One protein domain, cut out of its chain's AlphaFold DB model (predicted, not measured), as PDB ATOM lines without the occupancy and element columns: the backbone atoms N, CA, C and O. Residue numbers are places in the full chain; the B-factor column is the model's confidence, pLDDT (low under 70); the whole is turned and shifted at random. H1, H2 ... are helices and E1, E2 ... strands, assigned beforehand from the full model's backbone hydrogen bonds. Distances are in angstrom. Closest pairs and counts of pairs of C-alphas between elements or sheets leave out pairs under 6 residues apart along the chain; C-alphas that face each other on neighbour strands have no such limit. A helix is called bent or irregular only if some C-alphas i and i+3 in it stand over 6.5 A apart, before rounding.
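This is residues 4 to 95 of the 105 residues of an uncharacterized protein of Candidatus Bathyarchaeota archaeon (UniProt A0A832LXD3). One long helix, H5, forms the long axis; the second half of it packs beside a two-stranded ribbon, E1 and E2, and H1 packs both on the ribbon and on H5. H4 folds back on the first turns of H5 at the far end, while beyond the other end of the ribbon the stretch with the short helices H2 and H3 makes a loop of which residues 28 to 33 stick out. The printed part has 92 residues with five named helices and two named strands, in the order H1, E1, H2, H3, E2, H4, H5; the sheet has the order E1, E2 and is antiparallel. By class it is mostly helix, with 52 residues in helices and 12 in strands. The whole is loose, with a radius of gyration of the C-alphas of 16.5 A and spans of 49 by 32 by 18 A.

The printed part begins with H1, residues 4 to 12, which is 12.2 A from first to last C-alpha and starts at C-alpha 4 at (5.153, -39.742, 9.484). E1, residues 17 to 22, is 17.1 A long and is followed directly by H2, residues 23 to 26, 5.2 A long. H3, residues 35 to 38, is 5.6 A long. E2, residues 44 to 49, is 16.7 A long and starts at C-alpha 44 at (7.225, -54.087, 9.931). H4, residues 54 to 61, is 10.4 A long. H5, residues 67 to 93, is the longest helix at 37.5 A and ends at C-alpha 93 at (-5.037, -50.813, 17.124). H5 is neither bent nor irregular, but only just: C-alphas 72 and 75 are 6.2 A apart.

E1 and E2 are antiparallel neighbours, with 166 degrees between their directions. N 19 and O 47 are within hydrogen-bond range at 2.9 A, and N 45 and O 21 at 2.8 A. The closest C-alphas of H1 and E1 are those of Lys 7 and Ile 18, 6.4 A apart. The closest C-alphas of E2 and H5 are those of Ala 49 and Leu 81, 7.1 A apart. H1 and H5 touch, H5 with residues 84 to 88 alone; their closest C-alphas are those of Ala 10 and Val 88, 6.7 A apart. They run opposite ways at a steep tilt of 37 degrees, only just past shallow. H4 and H5 form a helical hairpin and touch, H5 with residues 67 to 73 alone; the closest C-alphas, those of Ser 56 and Tyr 69, are 4.7 A apart. Their tilt is steep at 43 degrees, opposite ways. H2 and H3 are close but not clearly touching, with the C-alphas of Ala 23 and Leu 35 closest at 6.8 A. Among the pairs that are apart are H1 and H4, and H3 and H5. In H1 and H4 every O i to N i+4 pair is within hydrogen-bond range, in H5 19 of 23 are, and H2 and H3 are too short for such a pair.

The two C-alphas farthest apart are those of Lys 41 and Ser 64, at 49.1 A, while the first and last printed C-alphas, of Glu 4 and Arg 95, are 14.7 A apart. The printed part has no cut. The link from H2 to H3 is short, with 8 residues between them; the other links are tight, and none is long. Residues 28 to 33 in that short link stand free. The mean pLDDT of the printed part is 94.2, and no printed residue is under 70; the mean is 88 in H2 and 90 in H3.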
ATOM      1  N   GLU A   4       4.990 -41.048   8.852       96.50
ATOM      2  CA  GLU A   4       5.153 -39.742   9.484       96.50
ATOM      3  C   GLU A   4       4.176 -39.572  10.652       96.50
ATOM      4  O   GLU A   4       4.563 -39.077  11.702       96.50
ATOM      5  N   VAL A   5       2.950 -40.092  10.514       97.12
ATOM      6  CA  VAL A   5       1.901 -40.012  11.543       97.12
ATOM      7  C   VAL A   5       2.288 -40.787  12.805       97.12
ATOM      8  O   VAL A   5       2.041 -40.331  13.918       97.12
ATOM      9  N   ILE A   6       2.902 -41.966  12.647       96.88
ATOM     10  CA  ILE A   6       3.372 -42.761  13.791       96.88
ATOM     11  C   ILE A   6       4.560 -42.065  14.453       96.88
ATOM     12  O   ILE A   6       4.636 -42.027  15.677       96.88
ATOM     13  N   LYS A   7       5.483 -41.522  13.650       97.88
ATOM     14  CA  LYS A   7       6.663 -40.815  14.159       97.88
ATOM     15  C   LYS A   7       6.267 -39.595  14.974       97.88
ATOM     16  O   LYS A   7       6.716 -39.466  16.104       97.88
ATOM     17  N   GLU A   8       5.382 -38.762  14.436       98.25
ATOM     18  CA  GLU A   8       4.845 -37.594  15.133       98.25
ATOM     19  C   GLU A   8       4.159 -37.987  16.446       98.25
ATOM     20  O   GLU A   8       4.462 -37.418  17.491       98.25
ATOM     21  N   PHE A   9       3.305 -39.017  16.424       98.19
ATOM     22  CA  PHE A   9       2.674 -39.519  17.642       98.19
ATOM     23  C   PHE A   9       3.707 -39.987  18.679       98.19
ATOM     24  O   PHE A   9       3.617 -39.610  19.842       98.19
ATOM     25  N   ALA A  10       4.707 -40.771  18.271       98.06
ATOM     26  CA  ALA A  10       5.733 -41.271  19.183       98.06
ATOM     27  C   ALA A  10       6.571 -40.140  19.800       98.06
ATOM     28  O   ALA A  10       6.829 -40.174  21.000       98.06
ATOM     29  N   PHE A  11       6.956 -39.131  19.010       98.38
ATOM     30  CA  PHE A  11       7.664 -37.954  19.520       98.38
ATOM     31  C   PHE A  11       6.810 -37.174  20.528       98.38
ATOM     32  O   PHE A  11       7.299 -36.831  21.601       98.38
ATOM     33  N   ASN A  12       5.520 -36.974  20.240       98.25
ATOM     34  CA  ASN A  12       4.595 -36.303  21.160       98.25
ATOM     35  C   ASN A  12       4.388 -37.076  22.474       98.25
ATOM     36  O   ASN A  12       4.127 -36.471  23.510       98.25
ATOM     37  N   GLU A  13       4.525 -38.403  22.451       98.06
ATOM     38  CA  GLU A  13       4.439 -39.259  23.641       98.06
ATOM     39  C   GLU A  13       5.771 -39.401  24.405       98.06
ATOM     40  O   GLU A  13       5.808 -40.081  25.433       98.06
ATOM     41  N   GLY A  14       6.847 -38.753  23.940       96.62
ATOM     42  CA  GLY A  14       8.135 -38.686  24.640       96.62
ATOM     43  C   GLY A  14       9.240 -39.592  24.093       96.62
ATOM     44  O   GLY A  14      10.231 -39.810  24.786       96.62
ATOM     45  N   ALA A  15       9.106 -40.133  22.878       97.94
ATOM     46  CA  ALA A  15      10.227 -40.786  22.202       97.94
ATOM     47  C   ALA A  15      11.328 -39.764  21.870       97.94
ATOM     48  O   ALA A  15      11.033 -38.696  21.340       97.94
ATOM     49  N   ASP A  16      12.595 -40.122  22.069       98.19
ATOM     50  CA  ASP A  16      13.733 -39.332  21.571       98.19
ATOM     51  C   ASP A  16      14.142 -39.756  20.155       98.19
ATOM     52  O   ASP A  16      14.720 -38.980  19.392       98.19
ATOM     53  N   LEU A  17      13.864 -41.012  19.798       98.19
ATOM     54  CA  LEU A  17      14.137 -41.569  18.481       98.19
ATOM     55  C   LEU A  17      13.121 -42.663  18.144       98.19
ATOM     56  O   LEU A  17      12.712 -43.448  19.001       98.19
ATOM     57  N   ILE A  18      12.759 -42.735  16.864       98.19
ATOM     58  CA  ILE A  18      11.905 -43.781  16.310       98.19
ATOM     59  C   ILE A  18      12.463 -44.286  14.976       98.19
ATOM     60  O   ILE A  18      12.797 -43.510  14.080       98.19
ATOM     61  N   GLY A  19      12.521 -45.608  14.840       96.75
ATOM     62  CA  GLY A  19      12.857 -46.313  13.609       96.75
ATOM     63  C   GLY A  19      11.698 -47.194  13.159       96.75
ATOM     64  O   GLY A  19      10.981 -47.756  13.979       96.75
ATOM     65  N   ILE A  20      11.509 -47.328  11.848       96.56
ATOM     66  CA  ILE A  20      10.544 -48.270  11.275       96.56
ATOM     67  C   ILE A  20      11.275 -49.059  10.197       96.56
ATOM     68  O   ILE A  20      11.821 -48.463   9.268       96.56
ATOM     69  N   ALA A  21      11.293 -50.381  10.329       93.62
ATOM     70  CA  ALA A  21      11.888 -51.282   9.350       93.62
ATOM     71  C   ALA A  21      10.835 -52.272   8.859       93.62
ATOM     72  O   ALA A  21      10.034 -52.784   9.640       93.62
ATOM     73  N   SER A  22      10.806 -52.508   7.555       93.31
ATOM     74  CA  SER A  22       9.917 -53.474   6.923       93.31
ATOM     75  C   SER A  22      10.453 -54.900   7.088       93.31
ATOM     76  O   SER A  22      11.644 -55.097   7.335       93.31
ATOM     77  N   ALA A  23       9.565 -55.893   7.018       89.69
ATOM     78  CA  ALA A  23       9.906 -57.283   7.311       89.69
ATOM     79  C   ALA A  23      10.959 -57.868   6.359       89.69
ATOM     80  O   ALA A  23      11.826 -58.600   6.816       89.69
ATOM     81  N   ASP A  24      10.953 -57.452   5.092       88.69
ATOM     82  CA  ASP A  24      11.941 -57.818   4.070       88.69
ATOM     83  C   ASP A  24      13.379 -57.441   4.466       88.69
ATOM     84  O   ASP A  24      14.330 -58.160   4.173       88.69
ATOM     85  N   ARG A  25      13.566 -56.352   5.228       87.50
ATOM     86  CA  ARG A  25      14.895 -55.977   5.748       87.50
ATOM     87  C   ARG A  25      15.400 -56.916   6.846       87.50
ATOM     88  O   ARG A  25      16.563 -56.824   7.232       87.50
ATOM     89  N   LEU A  26      14.527 -57.772   7.370       84.69
ATOM     90  CA  LEU A  26      14.774 -58.689   8.480       84.69
ATOM     91  C   LEU A  26      14.632 -60.160   8.057       84.69
ATOM     92  O   LEU A  26      14.622 -61.037   8.916       84.69
ATOM     93  N   ASP A  27      14.572 -60.457   6.754       82.25
ATOM     94  CA  ASP A  27      14.391 -61.827   6.247       82.25
ATOM     95  C   ASP A  27      15.526 -62.782   6.649       82.25
ATOM     96  O   ASP A  27      15.297 -63.981   6.839       82.25
ATOM     97  N   ASN A  28      16.732 -62.238   6.852       87.00
ATOM     98  CA  ASN A  28      17.917 -62.967   7.316       87.00
ATOM     99  C   ASN A  28      17.967 -63.146   8.844       87.00
ATOM    100  O   ASN A  28      18.997 -63.564   9.376       87.00
ATOM    101  N   ALA A  29      16.897 -62.800   9.571       86.25
ATOM    102  CA  ALA A  29      16.839 -63.031  11.006       86.25
ATOM    103  C   ALA A  29      16.964 -64.538  11.318       86.25
ATOM    104  O   ALA A  29      16.386 -65.364  10.596       86.25
ATOM    105  N   PRO A  30      17.696 -64.912  12.387       86.75
ATOM    106  CA  PRO A  30      17.780 -66.294  12.839       86.75
ATOM    107  C   PRO A  30      16.398 -66.904  13.096       86.75
ATOM    108  O   PRO A  30      15.419 -66.198  13.351       86.75
ATOM    109  N   LEU A  31      16.325 -68.234  13.063       84.12
ATOM    110  CA  LEU A  31      15.100 -68.965  13.382       84.12
ATOM    111  C   LEU A  31      14.590 -68.582  14.785       84.12
ATOM    112  O   LEU A  31      15.376 -68.544  15.729       84.12
ATOM    113  N   GLY A  32      13.292 -68.296  14.917       84.06
ATOM    114  CA  GLY A  32      12.679 -67.854  16.176       84.06
ATOM    115  C   GLY A  32      12.799 -66.349  16.441       84.06
ATOM    116  O   GLY A  32      12.255 -65.860  17.428       84.06
ATOM    117  N   HIS A  33      13.493 -65.607  15.572       85.25
ATOM    118  CA  HIS A  33      13.662 -64.156  15.666       85.25
ATOM    119  C   HIS A  33      13.047 -63.405  14.479       85.25
ATOM    120  O   HIS A  33      13.276 -62.201  14.326       85.25
ATOM    121  N   LYS A  34      12.261 -64.080  13.631       87.25
ATOM    122  CA  LYS A  34      11.508 -63.399  12.576       87.25
ATOM    123  C   LYS A  34      10.310 -62.686  13.184       87.25
ATOM    124  O   LYS A  34       9.724 -63.126  14.168       87.25
ATOM    125  N   LEU A  35       9.886 -61.593  12.554       87.69
ATOM    126  CA  LEU A  35       8.709 -60.842  13.007       87.69
ATOM    127  C   LEU A  35       7.455 -61.715  13.075       87.69
ATOM    128  O   LEU A  35       6.639 -61.573  13.982       87.69
ATOM    129  N   GLN A  36       7.317 -62.616  12.102       89.88
ATOM    130  CA  GLN A  36       6.170 -63.503  11.979       89.88
ATOM    131  C   GLN A  36       6.148 -64.598  13.050       89.88
ATOM    132  O   GLN A  36       5.072 -65.136  13.301       89.88
ATOM    133  N   ASP A  37       7.284 -64.874  13.704       90.12
ATOM    134  CA  ASP A  37       7.353 -65.793  14.845       90.12
ATOM    135  C   ASP A  37       6.650 -65.190  16.078       90.12
ATOM    136  O   ASP A  37       6.121 -65.918  16.913       90.12
ATOM    137  N   ILE A  38       6.600 -63.853  16.171       90.62
ATOM    138  CA  ILE A  38       5.941 -63.114  17.261       90.62
ATOM    139  C   ILE A  38       4.488 -62.789  16.907       90.62
ATOM    140  O   ILE A  38       3.579 -63.031  17.699       90.62
ATOM    141  N   LEU A  39       4.264 -62.193  15.733       92.75
ATOM    142  CA  LEU A  39       2.943 -61.755  15.292       92.75
ATOM    143  C   LEU A  39       2.691 -62.231  13.855       92.75
ATOM    144  O   LEU A  39       3.306 -61.704  12.917       92.75
ATOM    145  N   PRO A  40       1.765 -63.186  13.640       91.75
ATOM    146  CA  PRO A  40       1.454 -63.670  12.303       91.75
ATOM    147  C   PRO A  40       1.091 -62.522  11.355       91.75
ATOM    148  O   PRO A  40       0.291 -61.649  11.687       91.75
ATOM    149  N   LYS A  41       1.661 -62.535  10.144       92.94
ATOM    150  CA  LYS A  41       1.490 -61.490   9.110       92.94
ATOM    151  C   LYS A  41       2.077 -60.112   9.465       92.94
ATOM    152  O   LYS A  41       1.758 -59.136   8.781       92.94
ATOM    153  N   ALA A  42       2.944 -60.006  10.474       93.88
ATOM    154  CA  ALA A  42       3.691 -58.777  10.726       93.88
ATOM    155  C   ALA A  42       4.487 -58.343   9.480       93.88
ATOM    156  O   ALA A  42       5.170 -59.147   8.844       93.88
ATOM    157  N   ARG A  43       4.375 -57.055   9.127       93.69
ATOM    158  CA  ARG A  43       5.009 -56.463   7.931       93.69
ATOM    159  C   ARG A  43       6.124 -55.479   8.248       93.69
ATOM    160  O   ARG A  43       6.869 -55.094   7.352       93.69
ATOM    161  N   CYS A  44       6.215 -55.030   9.491       94.69
ATOM    162  CA  CYS A  44       7.225 -54.087   9.931       94.69
ATOM    163  C   CYS A  44       7.443 -54.195  11.437       94.69
ATOM    164  O   CYS A  44       6.562 -54.647  12.168       94.69
ATOM    165  N   VAL A  45       8.587 -53.693  11.881       95.00
ATOM    166  CA  VAL A  45       8.904 -53.416  13.278       95.00
ATOM    167  C   VAL A  45       9.012 -51.913  13.483       95.00
ATOM    168  O   VAL A  45       9.510 -51.190  12.617       95.00
ATOM    169  N   ILE A  46       8.539 -51.449  14.635       96.56
ATOM    170  CA  ILE A  46       8.702 -50.072  15.087       96.56
ATOM    171  C   ILE A  46       9.615 -50.120  16.306       96.56
ATOM    172  O   ILE A  46       9.309 -50.792  17.287       96.56
ATOM    173  N   VAL A  47      10.740 -49.423  16.224       96.69
ATOM    174  CA  VAL A  47      11.743 -49.324  17.284       96.69
ATOM    175  C   VAL A  47      11.639 -47.943  17.904       96.69
ATOM    176  O   VAL A  47      11.589 -46.945  17.189       96.69
ATOM    177  N   LEU A  48      11.613 -47.892  19.230       97.62
ATOM    178  CA  LEU A  48      11.493 -46.673  20.021       97.62
ATOM    179  C   LEU A  48      12.712 -46.570  20.933       97.62
ATOM    180  O   LEU A  48      13.201 -47.590  21.418       97.62
ATOM    181  N   ALA A  49      13.189 -45.355  21.183       97.06
ATOM    182  CA  ALA A  49      14.262 -45.126  22.138       97.06
ATOM    183  C   ALA A  49      14.042 -43.846  22.942       97.06
ATOM    184  O   ALA A  49      13.474 -42.867  22.450       97.06
ATOM    185  N   MET A  50      14.541 -43.878  24.175       96.31
ATOM    186  CA  MET A  50      14.616 -42.738  25.081       96.31
ATOM    187  C   MET A  50      16.061 -42.550  25.542       96.31
ATOM    188  O   MET A  50      16.796 -43.515  25.765       96.31
ATOM    189  N   ARG A  51      16.488 -41.298  25.659       96.00
ATOM    190  CA  ARG A  51      17.850 -40.912  26.001       96.00
ATOM    191  C   ARG A  51      18.052 -40.985  27.510       96.00
ATOM    192  O   ARG A  51      17.271 -40.460  28.298       96.00
ATOM    193  N   TYR A  52      19.165 -41.584  27.914       95.81
ATOM    194  CA  TYR A  52      19.591 -41.591  29.310       95.81
ATOM    195  C   TYR A  52      19.930 -40.184  29.813       95.81
ATOM    196  O   TYR A  52      20.432 -39.330  29.077       95.81
ATOM    197  N   LEU A  53      19.745 -39.964  31.113       95.31
ATOM    198  CA  LEU A  53      20.151 -38.720  31.755       95.31
ATOM    199  C   LEU A  53      21.679 -38.665  31.874       95.31
ATOM    200  O   LEU A  53      22.292 -39.428  32.625       95.31
ATOM    201  N   ASN A  54      22.302 -37.708  31.181       95.25
ATOM    202  CA  ASN A  54      23.758 -37.518  31.199       95.25
ATOM    203  C   ASN A  54      24.322 -37.348  32.620       95.25
ATOM    204  O   ASN A  54      25.408 -37.845  32.913       95.25
ATOM    205  N   GLY A  55      23.585 -36.673  33.510       95.19
ATOM    206  CA  GLY A  55      23.974 -36.499  34.911       95.19
ATOM    207  C   GLY A  55      24.073 -37.828  35.661       95.19
ATOM    208  O   GLY A  55      25.086 -38.086  36.308       95.19
ATOM    209  N   SER A  56      23.079 -38.706  35.495       94.88
ATOM    210  CA  SER A  56      23.065 -40.039  36.107       94.88
ATOM    211  C   SER A  56      24.209 -40.913  35.588       94.88
ATOM    212  O   SER A  56      24.877 -41.580  36.377       94.88
ATOM    213  N   ILE A  57      24.504 -40.855  34.282       95.00
ATOM    214  CA  ILE A  57      25.667 -41.546  33.700       95.00
ATOM    215  C   ILE A  57      26.973 -40.994  34.284       95.00
ATOM    216  O   ILE A  57      27.865 -41.761  34.640       95.00
ATOM    217  N   LYS A  58      27.116 -39.666  34.372       95.19
ATOM    218  CA  LYS A  58      28.345 -39.037  34.868       95.19
ATOM    219  C   LYS A  58      28.591 -39.383  36.337       95.19
ATOM    220  O   LYS A  58      29.711 -39.760  36.660       95.19
ATOM    221  N   ALA A  59      27.564 -39.318  37.185       93.00
ATOM    222  CA  ALA A  59      27.642 -39.687  38.601       93.00
ATOM    223  C   ALA A  59      28.094 -41.144  38.806       93.00
ATOM    224  O   ALA A  59      28.937 -41.410  39.666       93.00
ATOM    225  N   ALA A  60      27.603 -42.058  37.962       92.69
ATOM    226  CA  ALA A  60      28.033 -43.452  37.953       92.69
ATOM    227  C   ALA A  60      29.497 -43.606  37.503       92.69
ATOM    228  O   ALA A  60      30.275 -44.295  38.156       92.69
ATOM    229  N   LYS A  61      29.899 -42.928  36.417       92.38
ATOM    230  CA  LYS A  61      31.262 -43.019  35.859       92.38
ATOM    231  C   LYS A  61      32.344 -42.475  36.786       92.38
ATOM    232  O   LYS A  61      33.429 -43.039  36.826       92.38
ATOM    233  N   ILE A  62      32.069 -41.390  37.512       93.56
ATOM    234  CA  ILE A  62      33.030 -40.826  38.477       93.56
ATOM    235  C   ILE A  62      33.106 -41.639  39.781       93.56
ATOM    236  O   ILE A  62      33.865 -41.275  40.670       93.56
ATOM    237  N   GLY A  63      32.300 -42.699  39.920       86.75
ATOM    238  CA  GLY A  63      32.286 -43.561  41.102       86.75
ATOM    239  C   GLY A  63      31.634 -42.937  42.337       86.75
ATOM    240  O   GLY A  63      31.778 -43.479  43.425       86.75
ATOM    241  N   SER A  64      30.915 -41.817  42.196       86.94
ATOM    242  CA  SER A  64      30.256 -41.159  43.334       86.94
ATOM    243  C   SER A  64      29.101 -42.006  43.862       86.94
ATOM    244  O   SER A  64      29.016 -42.278  45.056       86.94
ATOM    245  N   THR A  65      28.206 -42.427  42.971       92.31
ATOM    246  CA  THR A  65      27.125 -43.359  43.289       92.31
ATOM    247  C   THR A  65      26.514 -43.910  42.004       92.31
ATOM    248  O   THR A  65      26.341 -43.191  41.019       92.31
ATOM    249  N   ILE A  66      26.162 -45.193  42.019       94.06
ATOM    250  CA  ILE A  66      25.458 -45.865  40.919       94.06
ATOM    251  C   ILE A  66      23.931 -45.701  41.018       94.06
ATOM    252  O   ILE A  66      23.212 -45.925  40.042       94.06
ATOM    253  N   TYR A  67      23.426 -45.268  42.176       94.81
ATOM    254  CA  TYR A  67      21.995 -45.254  42.473       94.81
ATOM    255  C   TYR A  67      21.166 -44.394  41.501       94.81
ATOM    256  O   TYR A  67      20.168 -44.900  40.984       94.81
ATOM    257  N   PRO A  68      21.560 -43.150  41.142       93.62
ATOM    258  CA  PRO A  68      20.803 -42.353  40.178       93.62
ATOM    259  C   PRO A  68      20.698 -43.026  38.810       93.62
ATOM    260  O   PRO A  68      19.646 -42.959  38.179       93.62
ATOM    261  N   TYR A  69      21.752 -43.707  38.352       95.12
ATOM    262  CA  TYR A  69      21.718 -44.477  37.109       95.12
ATOM    263  C   TYR A  69      20.727 -45.644  37.205       95.12
ATOM    264  O   TYR A  69      19.855 -45.767  36.345       95.12
ATOM    265  N   GLN A  70      20.801 -46.446  38.273       95.88
ATOM    266  CA  GLN A  70      19.895 -47.581  38.481       95.88
ATOM    267  C   GLN A  70      18.429 -47.143  38.564       95.88
ATOM    268  O   GLN A  70      17.576 -47.708  37.883       95.88
ATOM    269  N   ALA A  71      18.130 -46.111  39.353       95.44
ATOM    270  CA  ALA A  71      16.766 -45.636  39.531       95.44
ATOM    271  C   ALA A  71      16.215 -44.976  38.256       95.44
ATOM    272  O   ALA A  71      15.152 -45.360  37.773       95.44
ATOM    273  N   SER A  72      16.935 -43.998  37.691       94.25
ATOM    274  CA  SER A  72      16.404 -43.165  36.601       94.25
ATOM    275  C   SER A  72      16.596 -43.760  35.206       94.25
ATOM    276  O   SER A  72      15.683 -43.676  34.393       94.25
ATOM    277  N   CYS A  73      17.763 -44.343  34.911       93.75
ATOM    278  CA  CYS A  73      18.121 -44.778  33.554       93.75
ATOM    279  C   CYS A  73      17.819 -46.256  33.307       93.75
ATOM    280  O   CYS A  73      17.497 -46.614  32.182       93.75
ATOM    281  N   HIS A  74      17.913 -47.100  34.337       93.19
ATOM    282  CA  HIS A  74      17.601 -48.520  34.215       93.19
ATOM    283  C   HIS A  74      16.124 -48.784  34.527       93.19
ATOM    284  O   HIS A  74      15.340 -49.046  33.625       93.19
ATOM    285  N   ILE A  75      15.707 -48.648  35.790       95.44
ATOM    286  CA  ILE A  75      14.353 -49.032  36.220       95.44
ATOM    287  C   ILE A  75      13.295 -48.118  35.596       95.44
ATOM    288  O   ILE A  75      12.392 -48.586  34.899       95.44
ATOM    289  N   TRP A  76      13.393 -46.810  35.844       95.75
ATOM    290  CA  TRP A  76      12.342 -45.887  35.428       95.75
ATOM    291  C   TRP A  76      12.263 -45.753  33.909       95.75
ATOM    292  O   TRP A  76      11.170 -45.821  33.350       95.75
ATOM    293  N   LEU A  77      13.399 -45.613  33.222       95.44
ATOM    294  CA  LEU A  77      13.384 -45.425  31.775       95.44
ATOM    295  C   LEU A  77      12.906 -46.668  31.011       95.44
ATOM    296  O   LEU A  77      12.124 -46.510  30.079       95.44
ATOM    297  N   ASN A  78      13.284 -47.887  31.417       95.38
ATOM    298  CA  ASN A  78      12.743 -49.107  30.797       95.38
ATOM    299  C   ASN A  78      11.230 -49.230  31.024       95.38
ATOM    300  O   ASN A  78      10.482 -49.616  30.118       95.38
ATOM    301  N   HIS A  79      10.744 -48.826  32.202       96.31
ATOM    302  CA  HIS A  79       9.309 -48.756  32.456       96.31
ATOM    303  C   HIS A  79       8.614 -47.741  31.533       96.31
ATOM    304  O   HIS A  79       7.605 -48.069  30.909       96.31
ATOM    305  N   GLN A  80       9.182 -46.541  31.371       96.81
ATOM    306  CA  GLN A  80       8.656 -45.529  30.447       96.81
ATOM    307  C   GLN A  80       8.680 -46.002  28.990       96.81
ATOM    308  O   GLN A  80       7.699 -45.808  28.274       96.81
ATOM    309  N   LEU A  81       9.738 -46.691  28.560       96.69
ATOM    310  CA  LEU A  81       9.839 -47.234  27.208       96.69
ATOM    311  C   LEU A  81       8.775 -48.315  26.949       96.69
ATOM    312  O   LEU A  81       8.188 -48.362  25.867       96.69
ATOM    313  N   THR A  82       8.460 -49.127  27.961       96.69
ATOM    314  CA  THR A  82       7.367 -50.112  27.912       96.69
ATOM    315  C   THR A  82       5.990 -49.440  27.852       96.69
ATOM    316  O   THR A  82       5.122 -49.855  27.084       96.69
ATOM    317  N   ILE A  83       5.775 -48.360  28.610       97.50
ATOM    318  CA  ILE A  83       4.547 -47.555  28.508       97.50
ATOM    319  C   ILE A  83       4.422 -46.944  27.107       97.50
ATOM    320  O   ILE A  83       3.342 -46.965  26.513       97.50
ATOM    321  N   LEU A  84       5.514 -46.407  26.564       97.69
ATOM    322  CA  LEU A  84       5.546 -45.799  25.240       97.69
ATOM    323  C   LEU A  84       5.226 -46.826  24.144       97.69
ATOM    324  O   LEU A  84       4.386 -46.554  23.284       97.69
ATOM    325  N   SER A  85       5.817 -48.026  24.198       97.50
ATOM    326  CA  SER A  85       5.518 -49.094  23.237       97.50
ATOM    327  C   SER A  85       4.049 -49.526  23.304       97.50
ATOM    328  O   SER A  85       3.402 -49.672  22.264       97.50
ATOM    329  N   TYR A  86       3.471 -49.611  24.507       97.50
ATOM    330  CA  TYR A  86       2.041 -49.857  24.703       97.50
ATOM    331  C   TYR A  86       1.158 -48.751  24.105       97.50
ATOM    332  O   TYR A  86       0.171 -49.043  23.422       97.50
ATOM    333  N   LYS A  87       1.496 -47.474  24.319       98.00
ATOM    334  CA  LYS A  87       0.750 -46.340  23.748       98.00
ATOM    335  C   LYS A  87       0.770 -46.361  22.220       98.00
ATOM    336  O   LYS A  87      -0.279 -46.180  21.602       98.00
ATOM    337  N   VAL A  88       1.929 -46.630  21.617       97.88
ATOM    338  CA  VAL A  88       2.073 -46.759  20.159       97.88
ATOM    339  C   VAL A  88       1.267 -47.947  19.629       97.88
ATOM    340  O   VAL A  88       0.530 -47.787  18.656       97.88
ATOM    341  N   ALA A  89       1.317 -49.107  20.290       97.62
ATOM    342  CA  ALA A  89       0.492 -50.258  19.919       97.62
ATOM    343  C   ALA A  89      -1.006 -49.911  19.967       97.62
ATOM    344  O   ALA A  89      -1.724 -50.109  18.990       97.62
ATOM    345  N   ARG A  90      -1.483 -49.266  21.038       98.12
ATOM    346  CA  ARG A  90      -2.881 -48.802  21.128       98.12
ATOM    347  C   ARG A  90      -3.262 -47.795  20.054       98.12
ATOM    348  O   ARG A  90      -4.400 -47.799  19.585       98.12
ATOM    349  N   PHE A  91      -2.347 -46.902  19.693       97.81
ATOM    350  CA  PHE A  91      -2.564 -45.926  18.631       97.81
ATOM    351  C   PHE A  91      -2.781 -46.599  17.268       97.81
ATOM    352  O   PHE A  91      -3.616 -46.127  16.487       97.81
ATOM    353  N   LEU A  92      -2.062 -47.696  17.009       97.19
ATOM    354  CA  LEU A  92      -2.196 -48.542  15.820       97.19
ATOM    355  C   LEU A  92      -3.510 -49.335  15.830       97.19
ATOM    356  O   LEU A  92      -4.269 -49.255  14.862       97.19
ATOM    357  N   GLU A  93      -3.819 -50.005  16.942       97.31
ATOM    358  CA  GLU A  93      -5.037 -50.813  17.124       97.31
ATOM    359  C   GLU A  93      -6.309 -49.984  16.923       97.31
ATOM    360  O   GLU A  93      -7.210 -50.365  16.179       97.31
ATOM    361  N   ARG A  94      -6.349 -48.761  17.474       97.81
ATOM    362  CA  ARG A  94      -7.464 -47.813  17.269       97.81
ATOM    363  C   ARG A  94      -7.678 -47.400  15.808       97.81
ATOM    364  O   ARG A  94      -8.696 -46.792  15.496       97.81
ATOM    365  N   ARG A  95      -6.722 -47.687  14.923       96.62
ATOM    366  CA  ARG A  95      -6.778 -47.413  13.478       96.62
ATOM    367  C   ARG A  95      -6.900 -48.691  12.645       96.62
ATOM    368  O   ARG A  95      -6.726 -48.628  11.431       96.62
TER     369      ARG A  95